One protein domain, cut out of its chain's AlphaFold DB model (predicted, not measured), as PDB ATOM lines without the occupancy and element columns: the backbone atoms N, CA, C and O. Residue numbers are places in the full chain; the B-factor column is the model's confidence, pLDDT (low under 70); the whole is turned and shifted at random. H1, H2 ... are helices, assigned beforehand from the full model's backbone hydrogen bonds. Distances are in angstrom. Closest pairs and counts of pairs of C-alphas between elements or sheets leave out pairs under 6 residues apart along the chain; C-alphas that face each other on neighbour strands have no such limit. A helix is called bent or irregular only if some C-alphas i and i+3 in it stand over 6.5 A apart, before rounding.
ATOM      1  N   SER A 433     -43.095   6.263   0.930       61.62
ATOM      2  CA  SER A 433     -42.945   6.844  -0.410       61.62
ATOM      3  C   SER A 433     -43.756   8.121  -0.664       61.62
ATOM      4  O   SER A 433     -43.301   8.991  -1.399       61.62
ATOM      5  N   GLU A 434     -44.953   8.268  -0.086       65.38
ATOM      6  CA  GLU A 434     -45.776   9.475  -0.279       65.38
ATOM      7  C   GLU A 434     -45.173  10.691   0.438       65.38
ATOM      8  O   GLU A 434     -45.181  11.794  -0.104       65.38
ATOM      9  N   LEU A 435     -44.597  10.475   1.625       66.06
ATOM     10  CA  LEU A 435     -43.954  11.528   2.413       66.06
ATOM     11  C   LEU A 435     -42.645  12.016   1.772       66.06
ATOM     12  O   LEU A 435     -42.362  13.210   1.823       66.06
ATOM     13  N   GLU A 436     -41.867  11.129   1.145       66.56
ATOM     14  CA  GLU A 436     -40.645  11.507   0.415       66.56
ATOM     15  C   GLU A 436     -40.954  12.398  -0.794       66.56
ATOM     16  O   GLU A 436     -40.359  13.466  -0.942       66.56
ATOM     17  N   ILE A 437     -41.957  12.022  -1.597       69.88
ATOM     18  CA  ILE A 437     -42.409  12.807  -2.759       69.88
ATOM     19  C   ILE A 437     -42.908  14.194  -2.329       69.88
ATOM     20  O   ILE A 437     -42.738  15.184  -3.043       69.88
ATOM     21  N   GLU A 438     -43.551  14.287  -1.168       67.44
ATOM     22  CA  GLU A 438     -44.091  15.544  -0.653       67.44
ATOM     23  C   GLU A 438     -42.993  16.479  -0.121       67.44
ATOM     24  O   GLU A 438     -43.045  17.685  -0.367       67.44
ATOM     25  N   ILE A 439     -41.950  15.935   0.518       67.56
ATOM     26  CA  ILE A 439     -40.758  16.692   0.937       67.56
ATOM     27  C   ILE A 439     -40.003  17.239  -0.282       67.56
ATOM     28  O   ILE A 439     -39.589  18.400  -0.285       67.56
ATOM     29  N   GLU A 440     -39.856  16.440  -1.335       69.00
ATOM     30  CA  GLU A 440     -39.146  16.838  -2.554       69.00
ATOM     31  C   GLU A 440     -39.889  17.954  -3.312       69.00
ATOM     32  O   GLU A 440     -39.291  18.959  -3.703       69.00
ATOM     33  N   LYS A 441     -41.225  17.866  -3.388       71.50
ATOM     34  CA  LYS A 441     -42.082  18.938  -3.924       71.50
ATOM     35  C   LYS A 441     -41.994  20.234  -3.117       71.50
ATOM     36  O   LYS A 441     -42.023  21.318  -3.699       71.50
ATOM     37  N   LEU A 442     -41.879  20.147  -1.790       67.81
ATOM     38  CA  LEU A 442     -41.699  21.325  -0.934       67.81
ATOM     39  C   LEU A 442     -40.345  22.003  -1.176       67.81
ATOM     40  O   LEU A 442     -40.292  23.231  -1.236       67.81
ATOM     41  N   LYS A 443     -39.270  21.229  -1.373       66.69
ATOM     42  CA  LYS A 443     -37.950  21.771  -1.740       66.69
ATOM     43  C   LYS A 443     -38.001  22.495  -3.086       66.69
ATOM     44  O   LYS A 443     -37.498  23.613  -3.192       66.69
ATOM     45  N   GLN A 444     -38.672  21.909  -4.078       67.69
ATOM     46  CA  GLN A 444     -38.840  22.529  -5.393       67.69
ATOM     47  C   GLN A 444     -39.644  23.840  -5.313       67.69
ATOM     48  O   GLN A 444     -39.224  24.855  -5.865       67.69
ATOM     49  N   GLN A 445     -40.733  23.869  -4.533       65.44
ATOM     50  CA  GLN A 445     -41.531  25.085  -4.332       65.44
ATOM     51  C   GLN A 445     -40.717  26.227  -3.697       65.44
ATOM     52  O   GLN A 445     -40.877  27.386  -4.077       65.44
ATOM     53  N   ILE A 446     -39.845  25.919  -2.733       61.94
ATOM     54  CA  ILE A 446     -39.010  26.925  -2.057       61.94
ATOM     55  C   ILE A 446     -37.932  27.480  -2.996       61.94
ATOM     56  O   ILE A 446     -37.611  28.663  -2.904       61.94
ATOM     57  N   SER A 447     -37.417  26.656  -3.915       57.38
ATOM     58  CA  SER A 447     -36.457  27.092  -4.936       57.38
ATOM     59  C   SER A 447     -37.090  27.975  -6.015       57.38
ATOM     60  O   SER A 447     -36.433  28.882  -6.511       57.38
ATOM     61  N   GLU A 448     -38.339  27.708  -6.402       55.12
ATOM     62  CA  GLU A 448     -39.030  28.440  -7.474       55.12
ATOM     63  C   GLU A 448     -39.729  29.718  -6.975       55.12
ATOM     64  O   GLU A 448     -39.961  30.645  -7.749       55.12
ATOM     65  N   SER A 449     -40.130  29.792  -5.698       56.81
ATOM     66  CA  SER A 449     -40.912  30.920  -5.160       56.81
ATOM     67  C   SER A 449     -40.736  31.094  -3.639       56.81
ATOM     68  O   SER A 449     -41.580  30.635  -2.862       56.81
ATOM     69  N   PRO A 450     -39.700  31.821  -3.173       55.09
ATOM     70  CA  PRO A 450     -39.358  31.936  -1.747       55.09
ATOM     71  C   PRO A 450     -40.411  32.627  -0.859       55.09
ATOM     72  O   PRO A 450     -40.349  32.513   0.367       55.09
ATOM     73  N   SER A 451     -41.358  33.367  -1.453       50.34
ATOM     74  CA  SER A 451     -42.341  34.214  -0.758       50.34
ATOM     75  C   SER A 451     -43.772  33.654  -0.730       50.34
ATOM     76  O   SER A 451     -44.640  34.227  -0.066       50.34
ATOM     77  N   ALA A 452     -44.047  32.541  -1.420       52.06
ATOM     78  CA  ALA A 452     -45.386  31.958  -1.483       52.06
ATOM     79  C   ALA A 452     -45.672  31.057  -0.263       52.06
ATOM     80  O   ALA A 452     -44.814  30.260   0.126       52.06
ATOM     81  N   PRO A 453     -46.874  31.117   0.348       54.50
ATOM     82  CA  PRO A 453     -47.230  30.197   1.421       54.50
ATOM     83  C   PRO A 453     -47.232  28.746   0.905       54.50
ATOM     84  O   PRO A 453     -47.704  28.489  -0.210       54.50
ATOM     85  N   PRO A 454     -46.720  27.780   1.690       58.06
ATOM     86  CA  PRO A 454     -46.744  26.380   1.289       58.06
ATOM     87  C   PRO A 454     -48.196  25.940   1.077       58.06
ATOM     88  O   PRO A 454     -49.072  26.252   1.882       58.06
ATOM     89  N   LYS A 455     -48.461  25.203  -0.009       55.62
ATOM     90  CA  LYS A 455     -49.816  24.724  -0.346       55.62
ATOM     91  C   LYS A 455     -50.352  23.681   0.650       55.62
ATOM     92  O   LYS A 455     -51.526  23.327   0.585       55.62
ATOM     93  N   PHE A 456     -49.508  23.197   1.564       60.69
ATOM     94  CA  PHE A 456     -49.805  22.132   2.516       60.69
ATOM     95  C   PHE A 456     -49.532  22.552   3.970       60.69
ATOM     96  O   PHE A 456     -48.696  23.417   4.241       60.69
ATOM     97  N   ASP A 457     -50.218  21.912   4.920       69.31
ATOM     98  CA  ASP A 457     -50.062  22.155   6.361       69.31
ATOM     99  C   ASP A 457     -48.778  21.491   6.901       69.31
ATOM    100  O   ASP A 457     -48.797  20.389   7.457       69.31
ATOM    101  N   LEU A 458     -47.647  22.183   6.721       70.94
ATOM    102  CA  LEU A 458     -46.303  21.769   7.155       70.94
ATOM    103  C   LEU A 458     -46.221  21.460   8.661       70.94
ATOM    104  O   LEU A 458     -45.484  20.586   9.109       70.94
ATOM    105  N   HIS A 459     -46.990  22.173   9.478       72.12
ATOM    106  CA  HIS A 459     -46.983  21.960  10.920       72.12
ATOM    107  C   HIS A 459     -47.684  20.644  11.294       72.12
ATOM    108  O   HIS A 459     -47.254  19.940  12.212       72.12
ATOM    109  N   LYS A 460     -48.738  20.270  10.561       75.44
ATOM    110  CA  LYS A 460     -49.417  18.980  10.728       75.44
ATOM    111  C   LYS A 460     -48.561  17.799  10.269       75.44
ATOM    112  O   LYS A 460     -48.627  16.757  10.920       75.44
ATOM    113  N   THR A 461     -47.768  17.940   9.205       75.75
ATOM    114  CA  THR A 461     -46.853  16.876   8.745       75.75
ATOM    115  C   THR A 461     -45.709  16.657   9.728       75.75
ATOM    116  O   THR A 461     -45.491  15.515  10.128       75.75
ATOM    117  N   ILE A 462     -45.076  17.727  10.224       78.81
ATOM    118  CA  ILE A 462     -44.031  17.649  11.261       78.81
ATOM    119  C   ILE A 462     -44.570  16.959  12.517       78.81
ATOM    120  O   ILE A 462     -44.026  15.942  12.936       78.81
ATOM    121  N   LYS A 463     -45.712  17.411  13.055       77.44
ATOM    122  CA  LYS A 463     -46.332  16.782  14.238       77.44
ATOM    123  C   LYS A 463     -46.718  15.322  14.026       77.44
ATOM    124  O   LYS A 463     -46.838  14.567  14.989       77.44
ATOM    125  N   LYS A 464     -47.019  14.929  12.790       78.31
ATOM    126  CA  LYS A 464     -47.330  13.537  12.467       78.31
ATOM    127  C   LYS A 464     -46.051  12.698  12.421       78.31
ATOM    128  O   LYS A 464     -46.040  11.631  13.025       78.31
ATOM    129  N   LEU A 465     -44.991  13.204  11.790       82.06
ATOM    130  CA  LEU A 465     -43.694  12.534  11.704       82.06
ATOM    131  C   LEU A 465     -43.019  12.406  13.078       82.06
ATOM    132  O   LEU A 465     -42.505  11.338  13.386       82.06
ATOM    133  N   GLU A 466     -43.112  13.424  13.941       80.94
ATOM    134  CA  GLU A 466     -42.668  13.366  15.346       80.94
ATOM    135  C   GLU A 466     -43.294  12.176  16.088       80.94
ATOM    136  O   GLU A 466     -42.589  11.382  16.704       80.94
ATOM    137  N   ARG A 467     -44.613  11.976  15.954       78.75
ATOM    138  CA  ARG A 467     -45.307  10.842  16.590       78.75
ATOM    139  C   ARG A 467     -44.852   9.494  16.048       78.75
ATOM    140  O   ARG A 467     -44.817   8.525  16.799       78.75
ATOM    141  N   GLU A 468     -44.571   9.407  14.752       81.50
ATOM    142  CA  GLU A 468     -44.082   8.170  14.143       81.50
ATOM    143  C   GLU A 468     -42.637   7.872  14.564       81.50
ATOM    144  O   GLU A 468     -42.326   6.726  14.877       81.50
ATOM    145  N   VAL A 469     -41.779   8.893  14.658       83.81
ATOM    146  CA  VAL A 469     -40.422   8.773  15.212       83.81
ATOM    147  C   VAL A 469     -40.474   8.331  16.675       83.81
ATOM    148  O   VAL A 469     -39.746   7.415  17.045       83.81
ATOM    149  N   ASP A 470     -41.366   8.893  17.492       80.00
ATOM    150  CA  ASP A 470     -41.540   8.504  18.899       80.00
ATOM    151  C   ASP A 470     -42.020   7.052  19.061       80.00
ATOM    152  O   ASP A 470     -41.609   6.347  19.992       80.00
ATOM    153  N   GLN A 471     -42.893   6.587  18.162       82.69
ATOM    154  CA  GLN A 471     -43.364   5.201  18.134       82.69
ATOM    155  C   GLN A 471     -42.223   4.240  17.799       82.69
ATOM    156  O   GLN A 471     -41.975   3.304  18.558       82.69
ATOM    157  N   GLU A 472     -41.491   4.509  16.718       82.62
ATOM    158  CA  GLU A 472     -40.346   3.698  16.297       82.62
ATOM    159  C   GLU A 472     -39.217   3.737  17.344       82.62
ATOM    160  O   GLU A 472     -38.617   2.712  17.667       82.62
ATOM    161  N   PHE A 473     -38.973   4.889  17.973       83.94
ATOM    162  CA  PHE A 473     -38.033   5.017  19.086       83.94
ATOM    163  C   PHE A 473     -38.458   4.154  20.279       83.94
ATOM    164  O   PHE A 473     -37.648   3.422  20.845       83.94
ATOM    165  N   SER A 474     -39.744   4.174  20.633       81.94
ATOM    166  CA  SER A 474     -40.283   3.347  21.717       81.94
ATOM    167  C   SER A 474     -40.173   1.848  21.420       81.94
ATOM    168  O   SER A 474     -39.916   1.059  22.330       81.94
ATOM    169  N   GLU A 475     -40.363   1.440  20.166       84.50
ATOM    170  CA  GLU A 475     -40.171   0.055  19.722       84.50
ATOM    171  C   GLU A 475     -38.694  -0.361  19.782       84.50
ATOM    172  O   GLU A 475     -38.392  -1.437  20.304       84.50
ATOM    173  N   ALA A 476     -37.770   0.520  19.385       85.12
ATOM    174  CA  ALA A 476     -36.332   0.284  19.494       85.12
ATOM    175  C   ALA A 476     -35.887   0.155  20.963       85.12
ATOM    176  O   ALA A 476     -35.184  -0.786  21.328       85.12
ATOM    177  N   VAL A 477     -36.358   1.041  21.848       83.00
ATOM    178  CA  VAL A 477     -36.064   0.990  23.295       83.00
ATOM    179  C   VAL A 477     -36.573  -0.305  23.940       83.00
ATOM    180  O   VAL A 477     -35.922  -0.843  24.844       83.00
ATOM    181  N   LYS A 478     -37.722  -0.825  23.488       85.19
ATOM    182  CA  LYS A 478     -38.258  -2.118  23.940       85.19
ATOM    183  C   LYS A 478     -37.423  -3.287  23.432       85.19
ATOM    184  O   LYS A 478     -37.070  -4.149  24.229       85.19
ATOM    185  N   ALA A 479     -37.078  -3.294  22.144       84.19
ATOM    186  CA  ALA A 479     -36.260  -4.345  21.541       84.19
ATOM    187  C   ALA A 479     -34.862  -4.441  22.180       84.19
ATOM    188  O   ALA A 479     -34.330  -5.534  22.338       84.19
ATOM    189  N   LEU A 480     -34.300  -3.305  22.606       86.00
ATOM    190  CA  LEU A 480     -32.989  -3.223  23.256       86.00
ATOM    191  C   LEU A 480     -33.026  -3.451  24.779       86.00
ATOM    192  O   LEU A 480     -31.983  -3.390  25.430       86.00
ATOM    193  N   GLY A 481     -34.203  -3.685  25.374       83.62
ATOM    194  CA  GLY A 481     -34.344  -3.926  26.816       83.62
ATOM    195  C   GLY A 481     -34.038  -2.709  27.702       83.62
ATOM    196  O   GLY A 481     -33.786  -2.857  28.895       83.62
ATOM    197  N   LEU A 482     -34.067  -1.491  27.151       85.19
ATOM    198  CA  LEU A 482     -33.709  -0.254  27.863       85.19
ATOM    199  C   LEU A 482     -34.914   0.446  28.519       85.19
ATOM    200  O   LEU A 482     -34.772   1.517  29.108       85.19
ATOM    201  N   THR A 483     -36.105  -0.154  28.449       84.06
ATOM    202  CA  THR A 483     -37.374   0.480  28.853       84.06
ATOM    203  C   THR A 483     -37.377   0.930  30.318       84.06
ATOM    204  O   THR A 483     -37.782   2.053  30.615       84.06
ATOM    205  N   GLU A 484     -36.867   0.108  31.239       83.75
ATOM    206  CA  GLU A 484     -36.802   0.465  32.663       83.75
ATOM    207  C   GLU A 484     -35.809   1.596  32.951       83.75
ATOM    208  O   GLU A 484     -36.063   2.433  33.815       83.75
ATOM    209  N   ARG A 485     -34.689   1.654  32.217       82.81
ATOM    210  CA  ARG A 485     -33.674   2.706  32.383       82.81
ATOM    211  C   ARG A 485     -34.206   4.062  31.926       82.81
ATOM    212  O   ARG A 485     -34.077   5.036  32.661       82.81
ATOM    213  N   PHE A 486     -34.870   4.107  30.768       83.50
ATOM    214  CA  PHE A 486     -35.544   5.318  30.290       83.50
ATOM    215  C   PHE A 486     -36.701   5.743  31.206       83.50
ATOM    216  O   PHE A 486     -36.899   6.939  31.408       83.50
ATOM    217  N   SER A 487     -37.437   4.794  31.799       81.81
ATOM    218  CA  SER A 487     -38.501   5.106  32.765       81.81
ATOM    219  C   SER A 487     -37.947   5.730  34.047       81.81
ATOM    220  O   SER A 487     -38.423   6.784  34.455       81.81
ATOM    221  N   LYS A 488     -36.904   5.137  34.644       85.06
ATOM    222  CA  LYS A 488     -36.258   5.680  35.853       85.06
ATOM    223  C   LYS A 488     -35.686   7.076  35.615       85.06
ATOM    224  O   LYS A 488     -35.895   7.968  36.428       85.06
ATOM    225  N   LEU A 489     -35.030   7.284  34.473       83.81
ATOM    226  CA  LEU A 489     -34.484   8.590  34.109       83.81
ATOM    227  C   LEU A 489     -35.592   9.635  33.902       83.81
ATOM    228  O   LEU A 489     -35.457  10.768  34.352       83.81
ATOM    229  N   ARG A 490     -36.716   9.258  33.277       83.88
ATOM    230  CA  ARG A 490     -37.887  10.138  33.134       83.88
ATOM    231  C   ARG A 490     -38.460  10.547  34.494       83.88
ATOM    232  O   ARG A 490     -38.831  11.711  34.656       83.88
ATOM    233  N   ASP A 491     -38.519   9.629  35.453       81.94
ATOM    234  CA  ASP A 491     -39.006   9.910  36.808       81.94
ATOM    235  C   ASP A 491     -38.049  10.839  37.576       81.94
ATOM    236  O   ASP A 491     -38.505  11.738  38.283       81.94
ATOM    237  N   GLU A 492     -36.731  10.674  37.407       81.69
ATOM    238  CA  GLU A 492     -35.705  11.572  37.964       81.69
ATOM    239  C   GLU A 492     -35.801  12.989  37.367       81.69
ATOM    240  O   GLU A 492     -35.834  13.969  38.111       81.69
ATOM    241  N   VAL A 493     -35.941  13.107  36.041       79.81
ATOM    242  CA  VAL A 493     -36.104  14.401  35.348       79.81
ATOM    243  C   VAL A 493     -37.396  15.102  35.770       79.81
ATOM    244  O   VAL A 493     -37.386  16.294  36.076       79.81
ATOM    245  N   SER A 494     -38.507  14.366  35.846       79.56
ATOM    246  CA  SER A 494     -39.810  14.936  36.218       79.56
ATOM    247  C   SER A 494     -39.807  15.505  37.640       79.56
ATOM    248  O   SER A 494     -40.422  16.541  37.885       79.56
ATOM    249  N   LYS A 495     -39.080  14.869  38.567       77.31
ATOM    250  CA  LYS A 495     -38.887  15.385  39.929       77.31
ATOM    251  C   LYS A 495     -38.041  16.660  39.932       77.31
ATOM    252  O   LYS A 495     -38.469  17.653  40.507       77.31
ATOM    253  N   ALA A 496     -36.922  16.678  39.207       66.06
ATOM    254  CA  ALA A 496     -36.053  17.856  39.117       66.06
ATOM    255  C   ALA A 496     -36.745  19.078  38.476       66.06
ATOM    256  O   ALA A 496     -36.526  20.212  38.890       66.06
ATOM    257  N   THR A 497     -37.639  18.859  37.502       59.38
ATOM    258  CA  THR A 497     -38.344  19.963  36.818       59.38
ATOM    259  C   THR A 497     -39.448  20.582  37.688       59.38
ATOM    260  O   THR A 497     -39.831  21.728  37.476       59.38
ATOM    261  N   SER A 498     -39.954  19.849  38.688       58.69
ATOM    262  CA  SER A 498     -40.977  20.348  39.622       58.69
ATOM    263  C   SER A 498     -40.440  21.329  40.675       58.69
ATOM    264  O   SER A 498     -41.224  22.033  41.306       58.69
ATOM    265  N   GLU A 499     -39.114  21.425  40.820       53.25
ATOM    266  CA  GLU A 499     -38.441  22.257  41.826       53.25
ATOM    267  C   GLU A 499     -37.860  23.573  41.259       53.25
ATOM    268  O   GLU A 499     -37.175  24.295  41.980       53.25
ATOM    269  N   ASN A 500     -38.152  23.937  39.997       47.19
ATOM    270  CA  ASN A 500     -37.662  25.165  39.333       47.19
ATOM    271  C   ASN A 500     -36.127  25.358  39.399       47.19
ATOM    272  O   ASN A 500     -35.633  26.486  39.435       47.19
ATOM    273  N   GLN A 501     -35.355  24.270  39.400       53.62
ATOM    274  CA  GLN A 501     -33.893  24.327  39.330       53.62
ATOM    275  C   GLN A 501     -33.406  24.038  37.906       53.62
ATOM    276  O   GLN A 501     -33.978  23.221  37.183       53.62
ATOM    277  N   THR A 502     -32.333  24.719  37.497       56.84
ATOM    278  CA  THR A 502     -31.547  24.353  36.312       56.84
ATOM    279  C   THR A 502     -31.121  22.892  36.433       56.84
ATOM    280  O   THR A 502     -30.680  22.489  37.507       56.84
ATOM    281  N   ILE A 503     -31.270  22.112  35.356       63.41
ATOM    282  CA  ILE A 503     -30.948  20.676  35.334       63.41
ATOM    283  C   ILE A 503     -29.546  20.465  35.926       63.41
ATOM    284  O   ILE A 503     -28.576  21.042  35.441       63.41
ATOM    285  N   ASP A 504     -29.462  19.662  36.989       70.50
ATOM    286  CA  ASP A 504     -28.205  19.306  37.652       70.50
ATOM    287  C   ASP A 504     -27.215  18.713  36.619       70.50
ATOM    288  O   ASP A 504     -27.593  17.778  35.899       70.50
ATOM    289  N   PRO A 505     -25.959  19.201  36.535       75.88
ATOM    290  CA  PRO A 505     -24.925  18.650  35.654       75.88
ATOM    291  C   PRO A 505     -24.768  17.123  35.752       75.88
ATOM    292  O   PRO A 505     -24.480  16.463  34.755       75.88
ATOM    293  N   LEU A 506     -25.011  16.537  36.931       76.06
ATOM    294  CA  LEU A 506     -24.963  15.085  37.140       76.06
ATOM    295  C   LEU A 506     -26.118  14.341  36.456       76.06
ATOM    296  O   LEU A 506     -25.951  13.215  35.983       76.06
ATOM    297  N   LEU A 507     -27.302  14.951  36.399       80.31
ATOM    298  CA  LEU A 507     -28.453  14.396  35.689       80.31
ATOM    299  C   LEU A 507     -28.268  14.525  34.173       80.31
ATOM    300  O   LEU A 507     -28.641  13.617  33.429       80.31
ATOM    301  N   GLN A 508     -27.635  15.609  33.723       80.88
ATOM    302  CA  GLN A 508     -27.291  15.820  32.320       80.88
ATOM    303  C   GLN A 508     -26.279  14.777  31.812       80.88
ATOM    304  O   GLN A 508     -26.522  14.153  30.779       80.88
ATOM    305  N   ASP A 509     -25.243  14.461  32.595       83.75
ATOM    306  CA  ASP A 509     -24.290  13.378  32.293       83.75
ATOM    307  C   ASP A 509     -24.971  11.991  32.221       83.75
ATOM    308  O   ASP A 509     -24.681  11.183  31.335       83.75
ATOM    309  N   LYS A 510     -25.953  11.708  33.092       84.25
ATOM    310  CA  LYS A 510     -26.759  10.471  33.004       84.25
ATOM    311  C   LYS A 510     -27.584  10.395  31.715       84.25
ATOM    312  O   LYS A 510     -27.695   9.313  31.132       84.25
ATOM    313  N   ILE A 511     -28.172  11.514  31.283       83.88
ATOM    314  CA  ILE A 511     -28.933  11.603  30.028       83.88
ATOM    315  C   ILE A 511     -28.007  11.339  28.837       83.88
ATOM    316  O   ILE A 511     -28.339  10.530  27.968       83.88
ATOM    317  N   GLU A 512     -26.833  11.968  28.813       85.62
ATOM    318  CA  GLU A 512     -25.849  11.807  27.741       85.62
ATOM    319  C   GLU A 512     -25.314  10.372  27.662       85.62
ATOM    320  O   GLU A 512     -25.294   9.785  26.578       85.62
ATOM    321  N   LYS A 513     -24.994   9.750  28.803       87.06
ATOM    322  CA  LYS A 513     -24.557   8.345  28.866       87.06
ATOM    323  C   LYS A 513     -25.618   7.369  28.371       87.06
ATOM    324  O   LYS A 513     -25.292   6.449  27.622       87.06
ATOM    325  N   LEU A 514     -26.884   7.551  28.759       85.00
ATOM    326  CA  LEU A 514     -27.965   6.670  28.302       85.00
ATOM    327  C   LEU A 514     -28.255   6.862  26.806       85.00
ATOM    328  O   LEU A 514     -28.510   5.884  26.104       85.00
ATOM    329  N   ASN A 515     -28.164   8.096  26.306       84.25
ATOM    330  CA  ASN A 515     -28.278   8.384  24.877       84.25
ATOM    331  C   ASN A 515     -27.124   7.772  24.074       84.25
ATOM    332  O   ASN A 515     -27.361   7.230  22.994       84.25
ATOM    333  N   ALA A 516     -25.893   7.810  24.590       84.00
ATOM    334  CA  ALA A 516     -24.745   7.161  23.964       84.00
ATOM    335  C   ALA A 516     -24.908   5.630  23.917       84.00
ATOM    336  O   ALA A 516     -24.740   5.039  22.852       84.00
ATOM    337  N   ASP A 517     -25.322   5.001  25.026       83.94
ATOM    338  CA  ASP A 517     -25.596   3.553  25.105       83.94
ATOM    339  C   ASP A 517     -26.726   3.143  24.143       83.94
ATOM    340  O   ASP A 517     -26.627   2.138  23.437       83.94
ATOM    341  N   PHE A 518     -27.783   3.956  24.043       84.75
ATOM    342  CA  PHE A 518     -28.863   3.733  23.084       84.75
ATOM    343  C   PHE A 518     -28.381   3.847  21.632       84.75
ATOM    344  O   PHE A 518     -28.639   2.948  20.837       84.75
ATOM    345  N   ASN A 519     -27.654   4.912  21.282       82.50
ATOM    346  CA  ASN A 519     -27.170   5.126  19.916       82.50
ATOM    347  C   ASN A 519     -26.149   4.059  19.487       82.50
ATOM    348  O   ASN A 519     -26.182   3.621  18.340       82.50
ATOM    349  N   GLN A 520     -25.292   3.588  20.399       84.06
ATOM    350  CA  GLN A 520     -24.337   2.510  20.123       84.06
ATOM    351  C   GLN A 520     -25.042   1.176  19.837       84.06
ATOM    352  O   GLN A 520     -24.592   0.400  18.996       84.06
ATOM    353  N   ARG A 521     -26.161   0.911  20.522       83.12
ATOM    354  CA  ARG A 521     -26.958  -0.312  20.354       83.12
ATOM    355  C   ARG A 521     -28.056  -0.188  19.304       83.12
ATOM    356  O   ARG A 521     -28.713  -1.180  19.003       83.12
ATOM    357  N   LEU A 522     -28.262   1.001  18.739       81.12
ATOM    358  CA  LEU A 522     -29.374   1.274  17.837       81.12
ATOM    359  C   LEU A 522     -29.348   0.367  16.602       81.12
ATOM    360  O   LEU A 522     -30.400  -0.100  16.182       81.12
ATOM    361  N   SER A 523     -28.166   0.051  16.068       80.56
ATOM    362  CA  SER A 523     -28.002  -0.853  14.919       80.56
ATOM    363  C   SER A 523     -28.478  -2.288  15.185       80.56
ATOM    364  O   SER A 523     -28.829  -2.988  14.240       80.56
ATOM    365  N   ALA A 524     -28.548  -2.715  16.452       80.50
ATOM    366  CA  ALA A 524     -29.043  -4.032  16.850       80.50
ATOM    367  C   ALA A 524     -30.581  -4.109  16.932       80.50
ATOM    368  O   ALA A 524     -31.133  -5.201  17.067       80.50
ATOM    369  N   ALA A 525     -31.290  -2.975  16.857       82.12
ATOM    370  CA  ALA A 525     -32.748  -2.957  16.851       82.12
ATOM    371  C   ALA A 525     -33.301  -3.307  15.452       82.12
ATOM    372  O   ALA A 525     -32.825  -2.768  14.449       82.12
ATOM    373  N   PRO A 526     -34.353  -4.139  15.348       80.12
ATOM    374  CA  PRO A 526     -34.910  -4.576  14.062       80.12
ATOM    375  C   PRO A 526     -35.550  -3.441  13.242       80.12
ATOM    376  O   PRO A 526     -35.757  -3.590  12.040       80.12
ATOM    377  N   ASN A 527     -35.864  -2.304  13.868       85.19
ATOM    378  CA  ASN A 527     -36.456  -1.127  13.229       85.19
ATOM    379  C   ASN A 527     -35.475   0.054  13.062       85.19
ATOM    380  O   ASN A 527     -35.896   1.158  12.713       85.19
ATOM    381  N   SER A 528     -34.173  -0.172  13.260       81.06
ATOM    382  CA  SER A 528     -33.116   0.850  13.204       81.06
ATOM    383  C   SER A 528     -33.110   1.657  11.899       81.06
ATOM    384  O   SER A 528     -33.160   2.886  11.936       81.06
ATOM    385  N   ASN A 529     -33.169   0.976  10.752       81.50
ATOM    386  CA  ASN A 529     -33.184   1.606   9.426       81.50
ATOM    387  C   ASN A 529     -34.420   2.497   9.207       81.50
ATOM    388  O   ASN A 529     -34.320   3.572   8.619       81.50
ATOM    389  N   LYS A 530     -35.591   2.073   9.704       82.31
ATOM    390  CA  LYS A 530     -36.839   2.849   9.599       82.31
ATOM    391  C   LYS A 530     -36.798   4.086  10.487       82.31
ATOM    392  O   LYS A 530     -37.164   5.173  10.044       82.31
ATOM    393  N   LEU A 531     -36.321   3.929  11.721       81.44
ATOM    394  CA  LEU A 531     -36.163   5.036  12.658       81.44
ATOM    395  C   LEU A 531     -35.169   6.072  12.124       81.44
ATOM    396  O   LEU A 531     -35.448   7.264  12.188       81.44
ATOM    397  N   GLN A 532     -34.039   5.634  11.565       82.44
ATOM    398  CA  GLN A 532     -33.039   6.533  10.994       82.44
ATOM    399  C   GLN A 532     -33.604   7.326   9.811       82.44
ATOM    400  O   GLN A 532     -33.560   8.554   9.837       82.44
ATOM    401  N   LYS A 533     -34.270   6.649   8.867       82.31
ATOM    402  CA  LYS A 533     -34.937   7.288   7.724       82.31
ATOM    403  C   LYS A 533     -35.924   8.382   8.160       82.31
ATOM    404  O   LYS A 533     -35.859   9.508   7.677       82.31
ATOM    405  N   LYS A 534     -36.795   8.094   9.136       81.94
ATOM    406  CA  LYS A 534     -37.772   9.077   9.642       81.94
ATOM    407  C   LYS A 534     -37.128  10.225  10.424       81.94
ATOM    408  O   LYS A 534     -37.627  11.347  10.366       81.94
ATOM    409  N   ARG A 535     -36.022   9.976  11.136       81.94
ATOM    410  CA  ARG A 535     -35.253  11.026  11.830       81.94
ATOM    411  C   ARG A 535     -34.578  11.977  10.849       81.94
ATOM    412  O   ARG A 535     -34.578  13.179  11.102       81.94
ATOM    413  N   ASP A 536     -34.040  11.461   9.749       82.06
ATOM    414  CA  ASP A 536     -33.429  12.291   8.713       82.06
ATOM    415  C   ASP A 536     -34.497  13.116   7.974       82.06
ATOM    416  O   ASP A 536     -34.354  14.332   7.873       82.06
ATOM    417  N   MET A 537     -35.648  12.525   7.626       79.31
ATOM    418  CA  MET A 537     -36.797  13.273   7.078       79.31
ATOM    419  C   MET A 537     -37.290  14.387   8.020       79.31
ATOM    420  O   MET A 537     -37.640  15.480   7.575       79.31
ATOM    421  N   LEU A 538     -37.314  14.137   9.336       81.25
ATOM    422  CA  LEU A 538     -37.710  15.139  10.329       81.25
ATOM    423  C   LEU A 538     -36.682  16.272  10.432       81.25
ATOM    424  O   LEU A 538     -37.071  17.434  10.569       81.25
ATOM    425  N   ARG A 539     -35.386  15.951  10.338       81.88
ATOM    426  CA  ARG A 539     -34.305  16.946  10.299       81.88
ATOM    427  C   ARG A 539     -34.461  17.853   9.082       81.88
ATOM    428  O   ARG A 539     -34.513  19.069   9.246       81.88
ATOM    429  N   GLU A 540     -34.660  17.271   7.903       79.31
ATOM    430  CA  GLU A 540     -34.851  18.023   6.660       79.31
ATOM    431  C   GLU A 540     -36.085  18.936   6.704       79.31
ATOM    432  O   GLU A 540     -36.010  20.109   6.338       79.31
ATOM    433  N   LEU A 541     -37.222  18.446   7.209       78.38
ATOM    434  CA  LEU A 541     -38.427  19.270   7.370       78.38
ATOM    435  C   LEU A 541     -38.233  20.412   8.376       78.38
ATOM    436  O   LEU A 541     -38.818  21.488   8.219       78.38
ATOM    437  N   THR A 542     -37.415  20.193   9.403       77.81
ATOM    438  CA  THR A 542     -37.090  21.217  10.400       77.81
ATOM    439  C   THR A 542     -36.198  22.302   9.800       77.81
ATOM    440  O   THR A 542     -36.459  23.485  10.013       77.81
ATOM    441  N   GLU A 543     -35.205  21.931   8.991       78.19
ATOM    442  CA  GLU A 543     -34.367  22.877   8.241       78.19
ATOM    443  C   GLU A 543     -35.199  23.709   7.258       78.19
ATOM    444  O   GLU A 543     -35.104  24.937   7.241       78.19
ATOM    445  N   VAL A 544     -36.097  23.062   6.512       76.56
ATOM    446  CA  VAL A 544     -37.043  23.734   5.610       76.56
ATOM    447  C   VAL A 544     -37.930  24.733   6.359       76.56
ATOM    448  O   VAL A 544     -38.133  25.859   5.899       76.56
ATOM    449  N   LYS A 545     -38.436  24.358   7.539       77.75
ATOM    450  CA  LYS A 545     -39.229  25.255   8.386       77.75
ATOM    451  C   LYS A 545     -38.417  26.473   8.836       77.75
ATOM    452  O   LYS A 545     -38.920  27.590   8.745       77.75
ATOM    453  N   LEU A 546     -37.171  26.277   9.267       75.69
ATOM    454  CA  LEU A 546     -36.284  27.370   9.676       75.69
ATOM    455  C   LEU A 546     -36.007  28.346   8.526       75.69
ATOM    456  O   LEU A 546     -36.006  29.557   8.741       75.69
ATOM    457  N   LEU A 547     -35.815  27.843   7.304       73.25
ATOM    458  CA  LEU A 547     -35.642  28.683   6.116       73.25
ATOM    459  C   LEU A 547     -36.909  29.483   5.785       73.25
ATOM    460  O   LEU A 547     -36.830  30.679   5.516       73.25
ATOM    461  N   LEU A 548     -38.086  28.856   5.860       73.31
ATOM    462  CA  LEU A 548     -39.367  29.537   5.646       73.31
ATOM    463  C   LEU A 548     -39.632  30.624   6.693       73.31
ATOM    464  O   LEU A 548     -40.118  31.702   6.352       73.31
ATOM    465  N   ASP A 549     -39.325  30.349   7.957       71.19
ATOM    466  CA  ASP A 549     -39.516  31.309   9.041       71.19
ATOM    467  C   ASP A 549     -38.547  32.494   8.896       71.19
ATOM    468  O   ASP A 549     -38.985  33.643   8.988       71.19
ATOM    469  N   ARG A 550     -37.284  32.241   8.514       69.50
ATOM    470  CA  ARG A 550     -36.325  33.294   8.132       69.50
ATOM    471  C   ARG A 550     -36.821  34.126   6.948       69.50
ATOM    472  O   ARG A 550     -36.759  35.348   7.007       69.50
ATOM    473  N   ASN A 551     -37.369  33.504   5.904       70.81
ATOM    474  CA  ASN A 551     -37.898  34.219   4.733       70.81
ATOM    475  C   ASN A 551     -39.127  35.082   5.065       70.81
ATOM    476  O   ASN A 551     -39.292  36.182   4.538       70.81
ATOM    477  N   LYS A 552     -39.999  34.616   5.963       72.00
ATOM    478  CA  LYS A 552     -41.126  35.422   6.456       72.00
ATOM    479  C   LYS A 552     -40.648  36.606   7.283       72.00
ATOM    480  O   LYS A 552     -41.217  37.693   7.184       72.00
TER     481      LYS A 552
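AT A GLANCE: This is residues 433 to 552 of the 743 residues of the protein "Acetyl-CoA carboxytransferase" of Trifolium pratense (UniProt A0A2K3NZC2). Five helices make a wide, flat V of two arms: H2 and H5 side by side in one arm, with H1 beside residues 537 to 544 of H5, and the helical hairpin of H3 and H4 as the other arm. The arms meet at the tight links H2 to H3 and H4 to H5, and residues 497 to 502, at the far end of the hairpin, stick out. The printed part has 120 residues with five named helices, H1 to H5 in order, and no named strand; its class is all helix. It is loose, with a radius of gyration of the C-alphas of 18.1 A, and its C-alphas span 48 by 38 by 20 A.

IN THESE COORDINATES: H1, residues 433 to 448, begins at C-alpha 433 at (-42.945, 6.844, -0.410) and is 23.1 A long from first to last C-alpha. H2, residues 458 to 479, is 31.5 A long and ends at C-alpha 479 at (-36.260, -4.345, 21.541). H3, residues 483 to 497, is 21.1 A long. H4, residues 505 to 524, is 29.7 A long; it is irregular, with C-alphas 520 and 523 7.2 A apart. H5, residues 528 to 552, the longest helix, is 36.1 A long and ends at C-alpha 552 at (-41.126, 35.422, 6.456).

HOW THE PARTS SIT: H1 and H5 only just touch, with 3 pairs of C-alphas within 8 A, the closest being those of Ile 439 and Leu 541 at 7.3 A. They run the same way at a shallow tilt of 24 degrees. H1 and H2 are near each other. H2 and H5 touch, the closest C-alphas being those of Glu 472 and Leu 531 at 5.7 A, and run opposite ways at a shallow tilt of 26 degrees. H2 and H3 are close but not clearly touching, at a steep tilt of 55 degrees; their closest C-alphas, of Val 477 and Thr 483, are 5.7 A apart. H3 and H4 form a helical hairpin and only just touch, with 3 pairs of C-alphas within 8 A, H4 with residues 507 to 514 alone; the closest C-alphas, of Leu 489 and Ile 511, are 7.5 A apart, and the tilt is a shallow 25 degrees, opposite ways. H4 and H5 are close but not clearly touching, at a steep tilt of 56 degrees, the closest C-alphas being those of Leu 522 and Ser 528 at 6.0 A. H3 and H5 are apart. The helix packing is mostly aligned, the helices that touch being at shallow tilts. In H1, H3 and H5 every O i to N i+4 pair is within hydrogen-bond range; in H2 17 of 18 are, in H4 14 of 16.

THE WHOLE: The two C-alphas farthest apart, of Glu 448 and Glu 499, are 49.7 A apart. The printed part has no cut and no long link. Mean pLDDT of the printed part is 75.3; residues 433 to 440, 442 to 457, 496 to 503 and 550 are under 70.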